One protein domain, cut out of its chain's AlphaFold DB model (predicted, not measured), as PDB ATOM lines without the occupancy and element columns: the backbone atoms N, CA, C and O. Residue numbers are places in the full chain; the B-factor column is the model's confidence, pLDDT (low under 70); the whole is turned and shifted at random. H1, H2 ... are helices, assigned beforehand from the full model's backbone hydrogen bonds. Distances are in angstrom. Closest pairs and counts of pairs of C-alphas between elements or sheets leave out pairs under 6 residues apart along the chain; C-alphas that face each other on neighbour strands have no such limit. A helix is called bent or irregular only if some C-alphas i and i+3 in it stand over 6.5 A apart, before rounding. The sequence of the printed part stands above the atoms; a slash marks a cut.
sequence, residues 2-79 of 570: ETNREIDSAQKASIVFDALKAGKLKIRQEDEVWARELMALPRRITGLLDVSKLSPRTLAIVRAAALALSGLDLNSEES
ATOM      1  N   GLU A   2      33.601  41.901  -4.156       50.31
ATOM      2  CA  GLU A   2      32.213  42.107  -4.619       50.31
ATOM      3  C   GLU A   2      31.877  41.329  -5.902       50.31
ATOM      4  O   GLU A   2      30.864  40.639  -5.927       50.31
ATOM      5  N   THR A   3      32.774  41.301  -6.894       60.38
ATOM      6  CA  THR A   3      32.588  40.549  -8.152       60.38
ATOM      7  C   THR A   3      32.374  39.046  -7.920       60.38
ATOM      8  O   THR A   3      31.466  38.453  -8.489       60.38
ATOM      9  N   ASN A   4      33.123  38.432  -6.993       71.12
ATOM     10  CA  ASN A   4      32.932  37.015  -6.644       71.12
ATOM     11  C   ASN A   4      31.580  36.752  -5.962       71.12
ATOM     12  O   ASN A   4      31.025  35.668  -6.116       71.12
ATOM     13  N   ARG A   5      31.034  37.723  -5.216       79.19
ATOM     14  CA  ARG A   5      29.700  37.592  -4.604       79.19
ATOM     15  C   ARG A   5      28.588  37.706  -5.639       79.19
ATOM     16  O   ARG A   5      27.563  37.048  -5.479       79.19
ATOM     17  N   GLU A   6      28.767  38.538  -6.659       83.00
ATOM     18  CA  GLU A   6      27.813  38.669  -7.762       83.00
ATOM     19  C   GLU A   6      27.771  37.388  -8.602       83.00
ATOM     20  O   GLU A   6      26.689  36.848  -8.810       83.00
ATOM     21  N   ILE A   7      28.933  36.833  -8.968       83.50
ATOM     22  CA  ILE A   7      29.029  35.570  -9.722       83.50
ATOM     23  C   ILE A   7      28.418  34.403  -8.931       83.50
ATOM     24  O   ILE A   7      27.571  33.687  -9.455       83.50
ATOM     25  N   ASP A   8      28.761  34.252  -7.645       85.25
ATOM     26  CA  ASP A   8      28.154  33.238  -6.763       85.25
ATOM     27  C   ASP A   8      26.623  33.387  -6.683       85.25
ATOM     28  O   ASP A   8      25.874  32.409  -6.663       85.25
ATOM     29  N   SER A   9      26.139  34.628  -6.679       88.44
ATOM     30  CA  SER A   9      24.705  34.914  -6.667       88.44
ATOM     31  C   SER A   9      24.027  34.573  -7.982       88.44
ATOM     32  O   SER A   9      22.925  34.032  -7.959       88.44
ATOM     33  N   ALA A  10      24.672  34.873  -9.108       87.88
ATOM     34  CA  ALA A  10      24.183  34.528 -10.432       87.88
ATOM     35  C   ALA A  10      24.141  33.007 -10.626       87.88
ATOM     36  O   ALA A  10      23.129  32.501 -11.102       87.88
ATOM     37  N   GLN A  11      25.153  32.268 -10.154       87.19
ATOM     38  CA  GLN A  11      25.148  30.800 -10.172       87.19
ATOM     39  C   GLN A  11      23.961  30.239  -9.382       87.19
ATOM     40  O   GLN A  11      23.182  29.429  -9.886       87.19
ATOM     41  N   LYS A  12      23.773  30.712  -8.146       89.31
ATOM     42  CA  LYS A  12      22.650  30.298  -7.291       89.31
ATOM     43  C   LYS A  12      21.299  30.664  -7.902       89.31
ATOM     44  O   LYS A  12      20.365  29.866  -7.847       89.31
ATOM     45  N   ALA A  13      21.197  31.840  -8.518       90.56
ATOM     46  CA  ALA A  13      20.004  32.263  -9.239       90.56
ATOM     47  C   ALA A  13      19.701  31.359 -10.437       90.56
ATOM     48  O   ALA A  13      18.546  30.974 -10.599       90.56
ATOM     49  N   SER A  14      20.712  30.958 -11.211       88.31
ATOM     50  CA  SER A  14      20.553  30.031 -12.338       88.31
ATOM     51  C   SER A  14      20.033  28.665 -11.890       88.31
ATOM     52  O   SER A  14      19.071  28.172 -12.475       88.31
ATOM     53  N   ILE A  15      20.575  28.096 -10.804       88.06
ATOM     54  CA  ILE A  15      20.110  26.811 -10.241       88.06
ATOM     55  C   ILE A  15      18.614  26.869  -9.905       88.06
ATOM     56  O   ILE A  15      17.838  25.994 -10.296       88.06
ATOM     57  N   VAL A  16      18.188  27.915  -9.190       90.69
ATOM     58  CA  VAL A  16      16.782  28.077  -8.793       90.69
ATOM     59  C   VAL A  16      15.899  28.351 -10.010       90.69
ATOM     60  O   VAL A  16      14.822  27.770 -10.120       90.69
ATOM     61  N   PHE A  17      16.355  29.189 -10.943       90.50
ATOM     62  CA  PHE A  17      15.646  29.494 -12.186       90.50
ATOM     63  C   PHE A  17      15.370  28.220 -12.999       90.50
ATOM     64  O   PHE A  17      14.241  27.995 -13.440       90.50
ATOM     65  N   ASP A  18      16.367  27.348 -13.150       88.06
ATOM     66  CA  ASP A  18      16.222  26.094 -13.889       88.06
ATOM     67  C   ASP A  18      15.314  25.097 -13.155       88.06
ATOM     68  O   ASP A  18      14.466  24.458 -13.785       88.06
ATOM     69  N   ALA A  19      15.412  25.004 -11.824       87.69
ATOM     70  CA  ALA A  19      14.523  24.167 -11.018       87.69
ATOM     71  C   ALA A  19      13.053  24.616 -11.107       87.69
ATOM     72  O   ALA A  19      12.152  23.775 -11.178       87.69
ATOM     73  N   LEU A  20      12.808  25.928 -11.148       90.25
ATOM     74  CA  LEU A  20      11.485  26.508 -11.369       90.25
ATOM     75  C   LEU A  20      10.959  26.196 -12.768       90.25
ATOM     76  O   LEU A  20       9.842  25.702 -12.915       90.25
ATOM     77  N   LYS A  21      11.780  26.425 -13.796       88.25
ATOM     78  CA  LYS A  21      11.412  26.173 -15.193       88.25
ATOM     79  C   LYS A  21      11.118  24.695 -15.460       88.25
ATOM     80  O   LYS A  21      10.225  24.381 -16.240       88.25
ATOM     81  N   ALA A  22      11.844  23.795 -14.800       86.12
ATOM     82  CA  ALA A  22      11.635  22.353 -14.886       86.12
ATOM     83  C   ALA A  22      10.475  21.841 -14.007       86.12
ATOM     84  O   ALA A  22      10.208  20.641 -14.002       86.12
ATOM     85  N   GLY A  23       9.811  22.707 -13.230       86.62
ATOM     86  CA  GLY A  23       8.745  22.313 -12.302       86.62
ATOM     87  C   GLY A  23       9.222  21.469 -11.110       86.62
ATOM     88  O   GLY A  23       8.402  20.866 -10.420       86.62
ATOM     89  N   LYS A  24      10.538  21.418 -10.859       85.31
ATOM     90  CA  LYS A  24      11.148  20.677  -9.743       85.31
ATOM     91  C   LYS A  24      10.971  21.399  -8.406       85.31
ATOM     92  O   LYS A  24      10.943  20.750  -7.364       85.31
ATOM     93  N   LEU A  25      10.823  22.724  -8.428       87.19
ATOM     94  CA  LEU A  25      10.583  23.540  -7.241       87.19
ATOM     95  C   LEU A  25       9.118  24.002  -7.200       87.19
ATOM     96  O   LEU A  25       8.683  24.793  -8.034       87.19
ATOM     97  N   LYS A  26       8.350  23.499  -6.226       85.25
ATOM     98  CA  LYS A  26       6.958  23.918  -5.998       85.25
ATOM     99  C   LYS A  26       6.927  25.185  -5.150       85.25
ATOM    100  O   LYS A  26       7.473  25.203  -4.051       85.25
ATOM    101  N   ILE A  27       6.253  26.213  -5.652       87.94
ATOM    102  CA  ILE A  27       6.163  27.527  -5.010       87.94
ATOM    103  C   ILE A  27       4.799  27.660  -4.328       87.94
ATOM    104  O   ILE A  27       3.780  27.259  -4.892       87.94
ATOM    105  N   ARG A  28       4.771  28.210  -3.113       87.06
ATOM    106  CA  ARG A  28       3.523  28.578  -2.430       87.06
ATOM    107  C   ARG A  28       2.978  29.886  -3.013       87.06
ATOM    108  O   ARG A  28       3.745  30.693  -3.517       87.06
ATOM    109  N   GLN A  29       1.677  30.153  -2.887       82.69
ATOM    110  CA  GLN A  29       1.092  31.411  -3.392       82.69
ATOM    111  C   GLN A  29       1.780  32.669  -2.827       82.69
ATOM    112  O   GLN A  29       1.993  33.644  -3.543       82.69
ATOM    113  N   GLU A  30       2.191  32.628  -1.559       84.56
ATOM    114  CA  GLU A  30       2.931  33.703  -0.876       84.56
ATOM    115  C   GLU A  30       4.343  33.958  -1.443       84.56
ATOM    116  O   GLU A  30       4.894  35.048  -1.285       84.56
ATOM    117  N   ASP A  31       4.894  32.980  -2.160       87.56
ATOM    118  CA  ASP A  31       6.244  32.970  -2.725       87.56
ATOM    119  C   ASP A  31       6.266  33.299  -4.236       87.56
ATOM    120  O   ASP A  31       7.328  33.433  -4.846       87.56
ATOM    121  N   GLU A  32       5.103  33.504  -4.864       88.38
ATOM    122  CA  GLU A  32       5.007  33.812  -6.300       88.38
ATOM    123  C   GLU A  32       5.681  35.130  -6.698       88.38
ATOM    124  O   GLU A  32       6.011  35.332  -7.869       88.38
ATOM    125  N   VAL A  33       5.847  36.062  -5.756       91.25
ATOM    126  CA  VAL A  33       6.411  37.392  -6.028       91.25
ATOM    127  C   VAL A  33       7.897  37.293  -6.367       91.25
ATOM    128  O   VAL A  33       8.310  37.770  -7.422       91.25
ATOM    129  N   TRP A  34       8.689  36.629  -5.519       93.06
ATOM    130  CA  TRP A  34      10.131  36.491  -5.749       93.06
ATOM    131  C   TRP A  34      10.421  35.558  -6.929       93.06
ATOM    132  O   TRP A  34      11.366  35.781  -7.684       93.06
ATOM    133  N   ALA A  35       9.574  34.546  -7.140       90.38
ATOM    134  CA  ALA A  35       9.686  33.647  -8.279       90.38
ATOM    135  C   ALA A  35       9.456  34.368  -9.610       90.38
ATOM    136  O   ALA A  35      10.226  34.186 -10.551       90.38
ATOM    137  N   ARG A  36       8.426  35.222  -9.693       91.25
ATOM    138  CA  ARG A  36       8.191  36.057 -10.881       91.25
ATOM    139  C   ARG A  36       9.332  37.031 -11.122       91.25
ATOM    140  O   ARG A  36       9.733  37.200 -12.267       91.25
ATOM    141  N   GLU A  37       9.862  37.634 -10.061       92.25
ATOM    142  CA  GLU A  37      11.011  38.537 -10.146       92.25
ATOM    143  C   GLU A  37      12.250  37.825 -10.719       92.25
ATOM    144  O   GLU A  37      12.856  38.323 -11.666       92.25
ATOM    145  N   LEU A  38      12.570  36.620 -10.230       91.75
ATOM    146  CA  LEU A  38      13.661  35.797 -10.759       91.75
ATOM    147  C   LEU A  38      13.418  35.375 -12.217       91.75
ATOM    148  O   LEU A  38      14.322  35.461 -13.044       91.75
ATOM    149  N   MET A  39      12.199  34.938 -12.547       90.25
ATOM    150  CA  MET A  39      11.850  34.483 -13.898       90.25
ATOM    151  C   MET A  39      11.820  35.620 -14.931       90.25
ATOM    152  O   MET A  39      11.939  35.356 -16.127       90.25
ATOM    153  N   ALA A  40      11.672  36.869 -14.483       92.00
ATOM    154  CA  ALA A  40      11.694  38.061 -15.325       92.00
ATOM    155  C   ALA A  40      13.104  38.642 -15.535       92.00
ATOM    156  O   ALA A  40      13.246  39.621 -16.272       92.00
ATOM    157  N   LEU A  41      14.140  38.077 -14.900       88.56
ATOM    158  CA  LEU A  41      15.495  38.599 -15.035       88.56
ATOM    159  C   LEU A  41      15.986  38.533 -16.485       88.56
ATOM    160  O   LEU A  41      15.911  37.476 -17.123       88.56
ATOM    161  N   PRO A  42      16.561  39.631 -17.007       85.56
ATOM    162  CA  PRO A  42      17.258  39.579 -18.273       85.56
ATOM    163  C   PRO A  42      18.553  38.775 -18.127       85.56
ATOM    164  O   PRO A  42      19.198  38.757 -17.074       85.56
ATOM    165  N   ARG A  43      18.948  38.134 -19.226       83.38
ATOM    166  CA  ARG A  43      20.281  37.551 -19.383       83.38
ATOM    167  C   ARG A  43      21.180  38.551 -20.100       83.38
ATOM    168  O   ARG A  43      20.724  39.210 -21.035       83.38
ATOM    169  N   ARG A  44      22.435  38.642 -19.666       83.69
ATOM    170  CA  ARG A  44      23.506  39.342 -20.389       83.69
ATOM    171  C   ARG A  44      23.846  38.595 -21.678       83.69
ATOM    172  O   ARG A  44      23.402  37.461 -21.877       83.69
ATOM    173  N   ILE A  45      24.655  39.199 -22.545       77.88
ATOM    174  CA  ILE A  45      25.056  38.609 -23.839       77.88
ATOM    175  C   ILE A  45      25.728  37.230 -23.680       77.88
ATOM    176  O   ILE A  45      25.582  36.369 -24.547       77.88
ATOM    177  N   THR A  46      26.416  36.990 -22.562       76.94
ATOM    178  CA  THR A  46      27.035  35.698 -22.219       76.94
ATOM    179  C   THR A  46      26.045  34.637 -21.735       76.94
ATOM    180  O   THR A  46      26.409  33.473 -21.632       76.94
ATOM    181  N   GLY A  47      24.791  35.002 -21.464       79.50
ATOM    182  CA  GLY A  47      23.780  34.118 -20.878       79.50
ATOM    183  C   GLY A  47      23.654  34.225 -19.355       79.50
ATOM    184  O   GLY A  47      22.698  33.657 -18.809       79.50
ATOM    185  N   LEU A  48      24.546  34.989 -18.710       84.56
ATOM    186  CA  LEU A  48      24.583  35.240 -17.268       84.56
ATOM    187  C   LEU A  48      23.339  36.005 -16.803       84.56
ATOM    188  O   LEU A  48      22.938  36.991 -17.425       84.56
ATOM    189  N   LEU A  49      22.725  35.575 -15.698       87.00
ATOM    190  CA  LEU A  49      21.587  36.281 -15.108       87.00
ATOM    191  C   LEU A  49      22.033  37.592 -14.451       87.00
ATOM    192  O   LEU A  49      22.918  37.603 -13.595       87.00
ATOM    193  N   ASP A  50      21.371  38.693 -14.806       87.00
ATOM    194  CA  ASP A  50      21.648  40.016 -14.244       87.00
ATOM    195  C   ASP A  50      21.002  40.185 -12.859       87.00
ATOM    196  O   ASP A  50      19.957  40.817 -12.690       87.00
ATOM    197  N   VAL A  51      21.633  39.592 -11.842       88.56
ATOM    198  CA  VAL A  51      21.132  39.583 -10.455       88.56
ATOM    199  C   VAL A  51      21.127  40.959  -9.784       88.56
ATOM    200  O   VAL A  51      20.516  41.105  -8.727       88.56
ATOM    201  N   SER A  52      21.744  41.976 -10.397       85.44
ATOM    202  CA  SER A  52      21.721  43.365  -9.914       85.44
ATOM    203  C   SER A  52      20.305  43.955  -9.848       85.44
ATOM    204  O   SER A  52      20.048  44.886  -9.087       85.44
ATOM    205  N   LYS A  53      19.371  43.377 -10.615       86.50
ATOM    206  CA  LYS A  53      17.965  43.793 -10.689       86.50
ATOM    207  C   LYS A  53      17.061  43.104  -9.669       86.50
ATOM    208  O   LYS A  53      15.882  43.439  -9.608       86.50
ATOM    209  N   LEU A  54      17.585  42.160  -8.883       89.88
ATOM    210  CA  LEU A  54      16.819  41.499  -7.831       89.88
ATOM    211  C   LEU A  54      16.743  42.358  -6.571       89.88
ATOM    212  O   LEU A  54      17.738  42.906  -6.094       89.88
ATOM    213  N   SER A  55      15.569  42.368  -5.951       91.50
ATOM    214  CA  SER A  55      15.393  42.891  -4.608       91.50
ATOM    215  C   SER A  55      16.261  42.105  -3.608       91.50
ATOM    216  O   SER A  55      16.413  40.881  -3.728       91.50
ATOM    217  N   PRO A  56      16.799  42.760  -2.558       91.62
ATOM    218  CA  PRO A  56      17.625  42.084  -1.555       91.62
ATOM    219  C   PRO A  56      16.927  40.885  -0.898       91.62
ATOM    220  O   PRO A  56      17.571  39.888  -0.566       91.62
ATOM    221  N   ARG A  57      15.596  40.965  -0.740       91.62
ATOM    222  CA  ARG A  57      14.766  39.883  -0.198       91.62
ATOM    223  C   ARG A  57      14.740  38.679  -1.137       91.62
ATOM    224  O   ARG A  57      15.005  37.569  -0.686       91.62
ATOM    225  N   THR A  58      14.455  38.892  -2.420       92.50
ATOM    226  CA  THR A  58      14.444  37.817  -3.421       92.50
ATOM    227  C   THR A  58      15.813  37.173  -3.540       92.50
ATOM    228  O   THR A  58      15.916  35.951  -3.503       92.50
ATOM    229  N   LEU A  59      16.879  37.972  -3.564       92.25
ATOM    230  CA  LEU A  59      18.242  37.458  -3.615       92.25
ATOM    231  C   LEU A  59      18.576  36.549  -2.417       92.25
ATOM    232  O   LEU A  59      19.201  35.502  -2.588       92.25
ATOM    233  N   ALA A  60      18.148  36.917  -1.205       91.19
ATOM    234  CA  ALA A  60      18.346  36.088  -0.016       91.19
ATOM    235  C   ALA A  60      17.588  34.751  -0.105       91.19
ATOM    236  O   ALA A  60      18.168  33.703   0.186       91.19
ATOM    237  N   ILE A  61      16.326  34.779  -0.554       91.62
ATOM    238  CA  ILE A  61      15.500  33.574  -0.742       91.62
ATOM    239  C   ILE A  61      16.121  32.656  -1.796       91.62
ATOM    240  O   ILE A  61      16.282  31.464  -1.557       91.62
ATOM    241  N   VAL A  62      16.539  33.217  -2.931       92.25
ATOM    242  CA  VAL A  62      17.184  32.481  -4.022       92.25
ATOM    243  C   VAL A  62      18.470  31.806  -3.553       92.25
ATOM    244  O   VAL A  62      18.672  30.624  -3.817       92.25
ATOM    245  N   ARG A  63      19.323  32.503  -2.793       91.06
ATOM    246  CA  ARG A  63      20.542  31.896  -2.234       91.06
ATOM    247  C   ARG A  63      20.227  30.737  -1.285       91.06
ATOM    248  O   ARG A  63      20.907  29.717  -1.347       91.06
ATOM    249  N   ALA A  64      19.216  30.881  -0.428       89.94
ATOM    250  CA  ALA A  64      18.800  29.819   0.488       89.94
ATOM    251  C   ALA A  64      18.219  28.607  -0.264       89.94
ATOM    252  O   ALA A  64      18.588  27.470   0.025       89.94
ATOM    253  N   ALA A  65      17.366  28.848  -1.263       89.06
ATOM    254  CA  ALA A  65      16.785  27.804  -2.103       89.06
ATOM    255  C   ALA A  65      17.857  27.053  -2.906       89.06
ATOM    256  O   ALA A  65      17.824  25.827  -2.964       89.06
ATOM    257  N   ALA A  66      18.841  27.764  -3.465       89.75
ATOM    258  CA  ALA A  66      19.954  27.153  -4.184       89.75
ATOM    259  C   ALA A  66      20.764  26.207  -3.288       89.75
ATOM    260  O   ALA A  66      21.039  25.084  -3.690       89.75
ATOM    261  N   LEU A  67      21.087  26.616  -2.055       86.81
ATOM    262  CA  LEU A  67      21.800  25.760  -1.099       86.81
ATOM    263  C   LEU A  67      21.011  24.486  -0.761       86.81
ATOM    264  O   LEU A  67      21.597  23.408  -0.679       86.81
ATOM    265  N   ALA A  68      19.690  24.600  -0.595       85.50
ATOM    266  CA  ALA A  68      18.828  23.447  -0.350       85.50
ATOM    267  C   ALA A  68      18.786  22.489  -1.554       85.50
ATOM    268  O   ALA A  68      18.851  21.278  -1.368       85.50
ATOM    269  N   LEU A  69      18.718  23.022  -2.779       84.50
ATOM    270  CA  LEU A  69      18.734  22.226  -4.012       84.50
ATOM    271  C   LEU A  69      20.080  21.521  -4.214       84.50
ATOM    272  O   LEU A  69      20.105  20.313  -4.431       84.50
ATOM    273  N   SER A  70      21.196  22.237  -4.061       80.25
ATOM    274  CA  SER A  70      22.536  21.652  -4.186       80.25
ATOM    275  C   SER A  70      22.803  20.566  -3.137       80.25
ATOM    276  O   SER A  70      23.459  19.574  -3.438       80.25
ATOM    277  N   GLY A  71      22.268  20.704  -1.919       70.62
ATOM    278  CA  GLY A  71      22.368  19.669  -0.885       70.62
ATOM    279  C   GLY A  71      21.579  18.388  -1.194       70.62
ATOM    280  O   GLY A  71      21.924  17.326  -0.685       70.62
ATOM    281  N   LEU A  72      20.536  18.469  -2.027       64.44
ATOM    282  CA  LEU A  72      19.754  17.308  -2.464       64.44
ATOM    283  C   LEU A  72      20.432  16.560  -3.620       64.44
ATOM    284  O   LEU A  72      20.399  15.331  -3.630       64.44
ATOM    285  N   ASP A  73      21.083  17.277  -4.544       57.06
ATOM    286  CA  ASP A  73      21.794  16.675  -5.683       57.06
ATOM    287  C   ASP A  73      23.065  15.915  -5.255       57.06
ATOM    288  O   ASP A  73      23.331  14.836  -5.788       57.06
ATOM    289  N   LEU A  74      23.793  16.387  -4.231       49.50
ATOM    290  CA  LEU A  74      24.992  15.706  -3.703       49.50
ATOM    291  C   LEU A  74      24.722  14.265  -3.225       49.50
ATOM    292  O   LEU A  74      25.589  13.407  -3.348       49.50
ATOM    293  N   ASN A  75      23.508  13.970  -2.749       44.09
ATOM    294  CA  ASN A  75      23.123  12.616  -2.328       44.09
ATOM    295  C   ASN A  75      22.801  11.678  -3.509       44.09
ATOM    296  O   ASN A  75      22.645  10.474  -3.313       44.09
ATOM    297  N   SER A  76      22.661  12.209  -4.728       46.97
ATOM    298  CA  SER A  76      22.352  11.425  -5.931       46.97
ATOM    299  C   SER A  76      23.603  11.041  -6.736       46.97
ATOM    300  O   SER A  76      23.635   9.964  -7.339       46.97
ATOM    301  N   GLU A  77      24.661  11.859  -6.684       45.38
ATOM    302  CA  GLU A  77      25.905  11.645  -7.441       45.38
ATOM    303  C   GLU A  77      26.770  10.487  -6.911       45.38
ATOM    304  O   GLU A  77      27.489   9.859  -7.692       45.38
ATOM    305  N   GLU A  78      26.657  10.121  -5.627       44.78
ATOM    306  CA  GLU A  78      27.376   8.966  -5.056       44.78
ATOM    307  C   GLU A  78      26.938   7.615  -5.661       44.78
ATOM    308  O   GLU A  78      27.683   6.638  -5.598       44.78
ATOM    309  N   SER A  79      25.777   7.548  -6.326       41.88
ATOM    310  CA  SER A  79      25.227   6.297  -6.876       41.88
ATOM    311  C   SER A  79      25.755   5.891  -8.266       41.88
ATOM    312  O   SER A  79      25.481   4.781  -8.723       41.88
TER     313      SER A  79
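Overview. This is residues 2 to 79 of the 570 residues of an uncharacterized protein of Caballeronia pedi (UniProt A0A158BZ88). Two helices cross as a steep X: H3, the longest, and H1, whose residues 9 to 16 pack on residues 59 to 69 of H3. The short third helix, H2, packs on residues 57 to 61 of H3, about perpendicular to it at 87 degrees, and also packs on residues 13 to 20 of H1, there at a steep tilt of 61 degrees, while a long loop, residues 40 to 55, leads from H2 to H3, and residues 71 to 79 of H3 stick out as a free arm. The printed part has 78 residues, with three named helices in the order H1, H2, H3 and no named strand; the class is all helix. The whole is compact, with a radius of gyration of the C-alphas of 12.6 A and spans of 37 by 32 by 21 A.

Arrangement. Begin with H3, residues 56 to 79, and look at Ala 66. There H1, residues 2 to 21, touches it: the closest C-alphas are those of Lys 12 and Ala 66, 5.2 A apart. The two run the same way at a steep tilt of 69 degrees, only just short of about perpendicular. Go back along H3 to Thr 58, where H2, residues 29 to 39, touches it; the closest C-alphas are those of Trp 34 and Thr 58, 5.1 A apart. H2 and H3 are about perpendicular, at 87 degrees. H2 also touches H1, with the C-alphas of Phe 17 and Met 39 closest at 6.5 A; they run opposite ways at a steep tilt of 61 degrees. The helix packing is mostly crossed, with no touching pair at a shallow tilt. In H1 every O i to N i+4 pair is within hydrogen-bond range; in H2 it is 5 of 7 and in H3 16 of 20.

Along the chain. Find C-alpha 56 at (17.625, 42.084, -1.555); from there H3 runs 37.0 A to C-alpha 79 at (25.227, 6.297, -6.876). H3 is neither bent nor irregular, but only just: C-alphas 75 and 78 are 6.2 A apart. H1 begins at C-alpha 2, at (32.213, 42.107, -4.619), and runs 28.3 A to C-alpha 21. H2 runs 15.3 A from C-alpha 29 to C-alpha 39 and is irregular: C-alphas 30 and 33 are 7.2 A apart.

Size, cuts and confidence. Look at Lys 53 and Ser 79 for the two C-alphas farthest apart, 38.4 A. Without residues 71 to 79, which stand free, the body spans 32 by 21 by 21 A. The link from H1 to H2 is short, with 7 residues, and that from H2 to H3 is long, with 16. The printed part has no cut. In the B-factor column the mean pLDDT of the printed part is 82.4; it falls under 70 at residues 2 to 3 and 72 to 79.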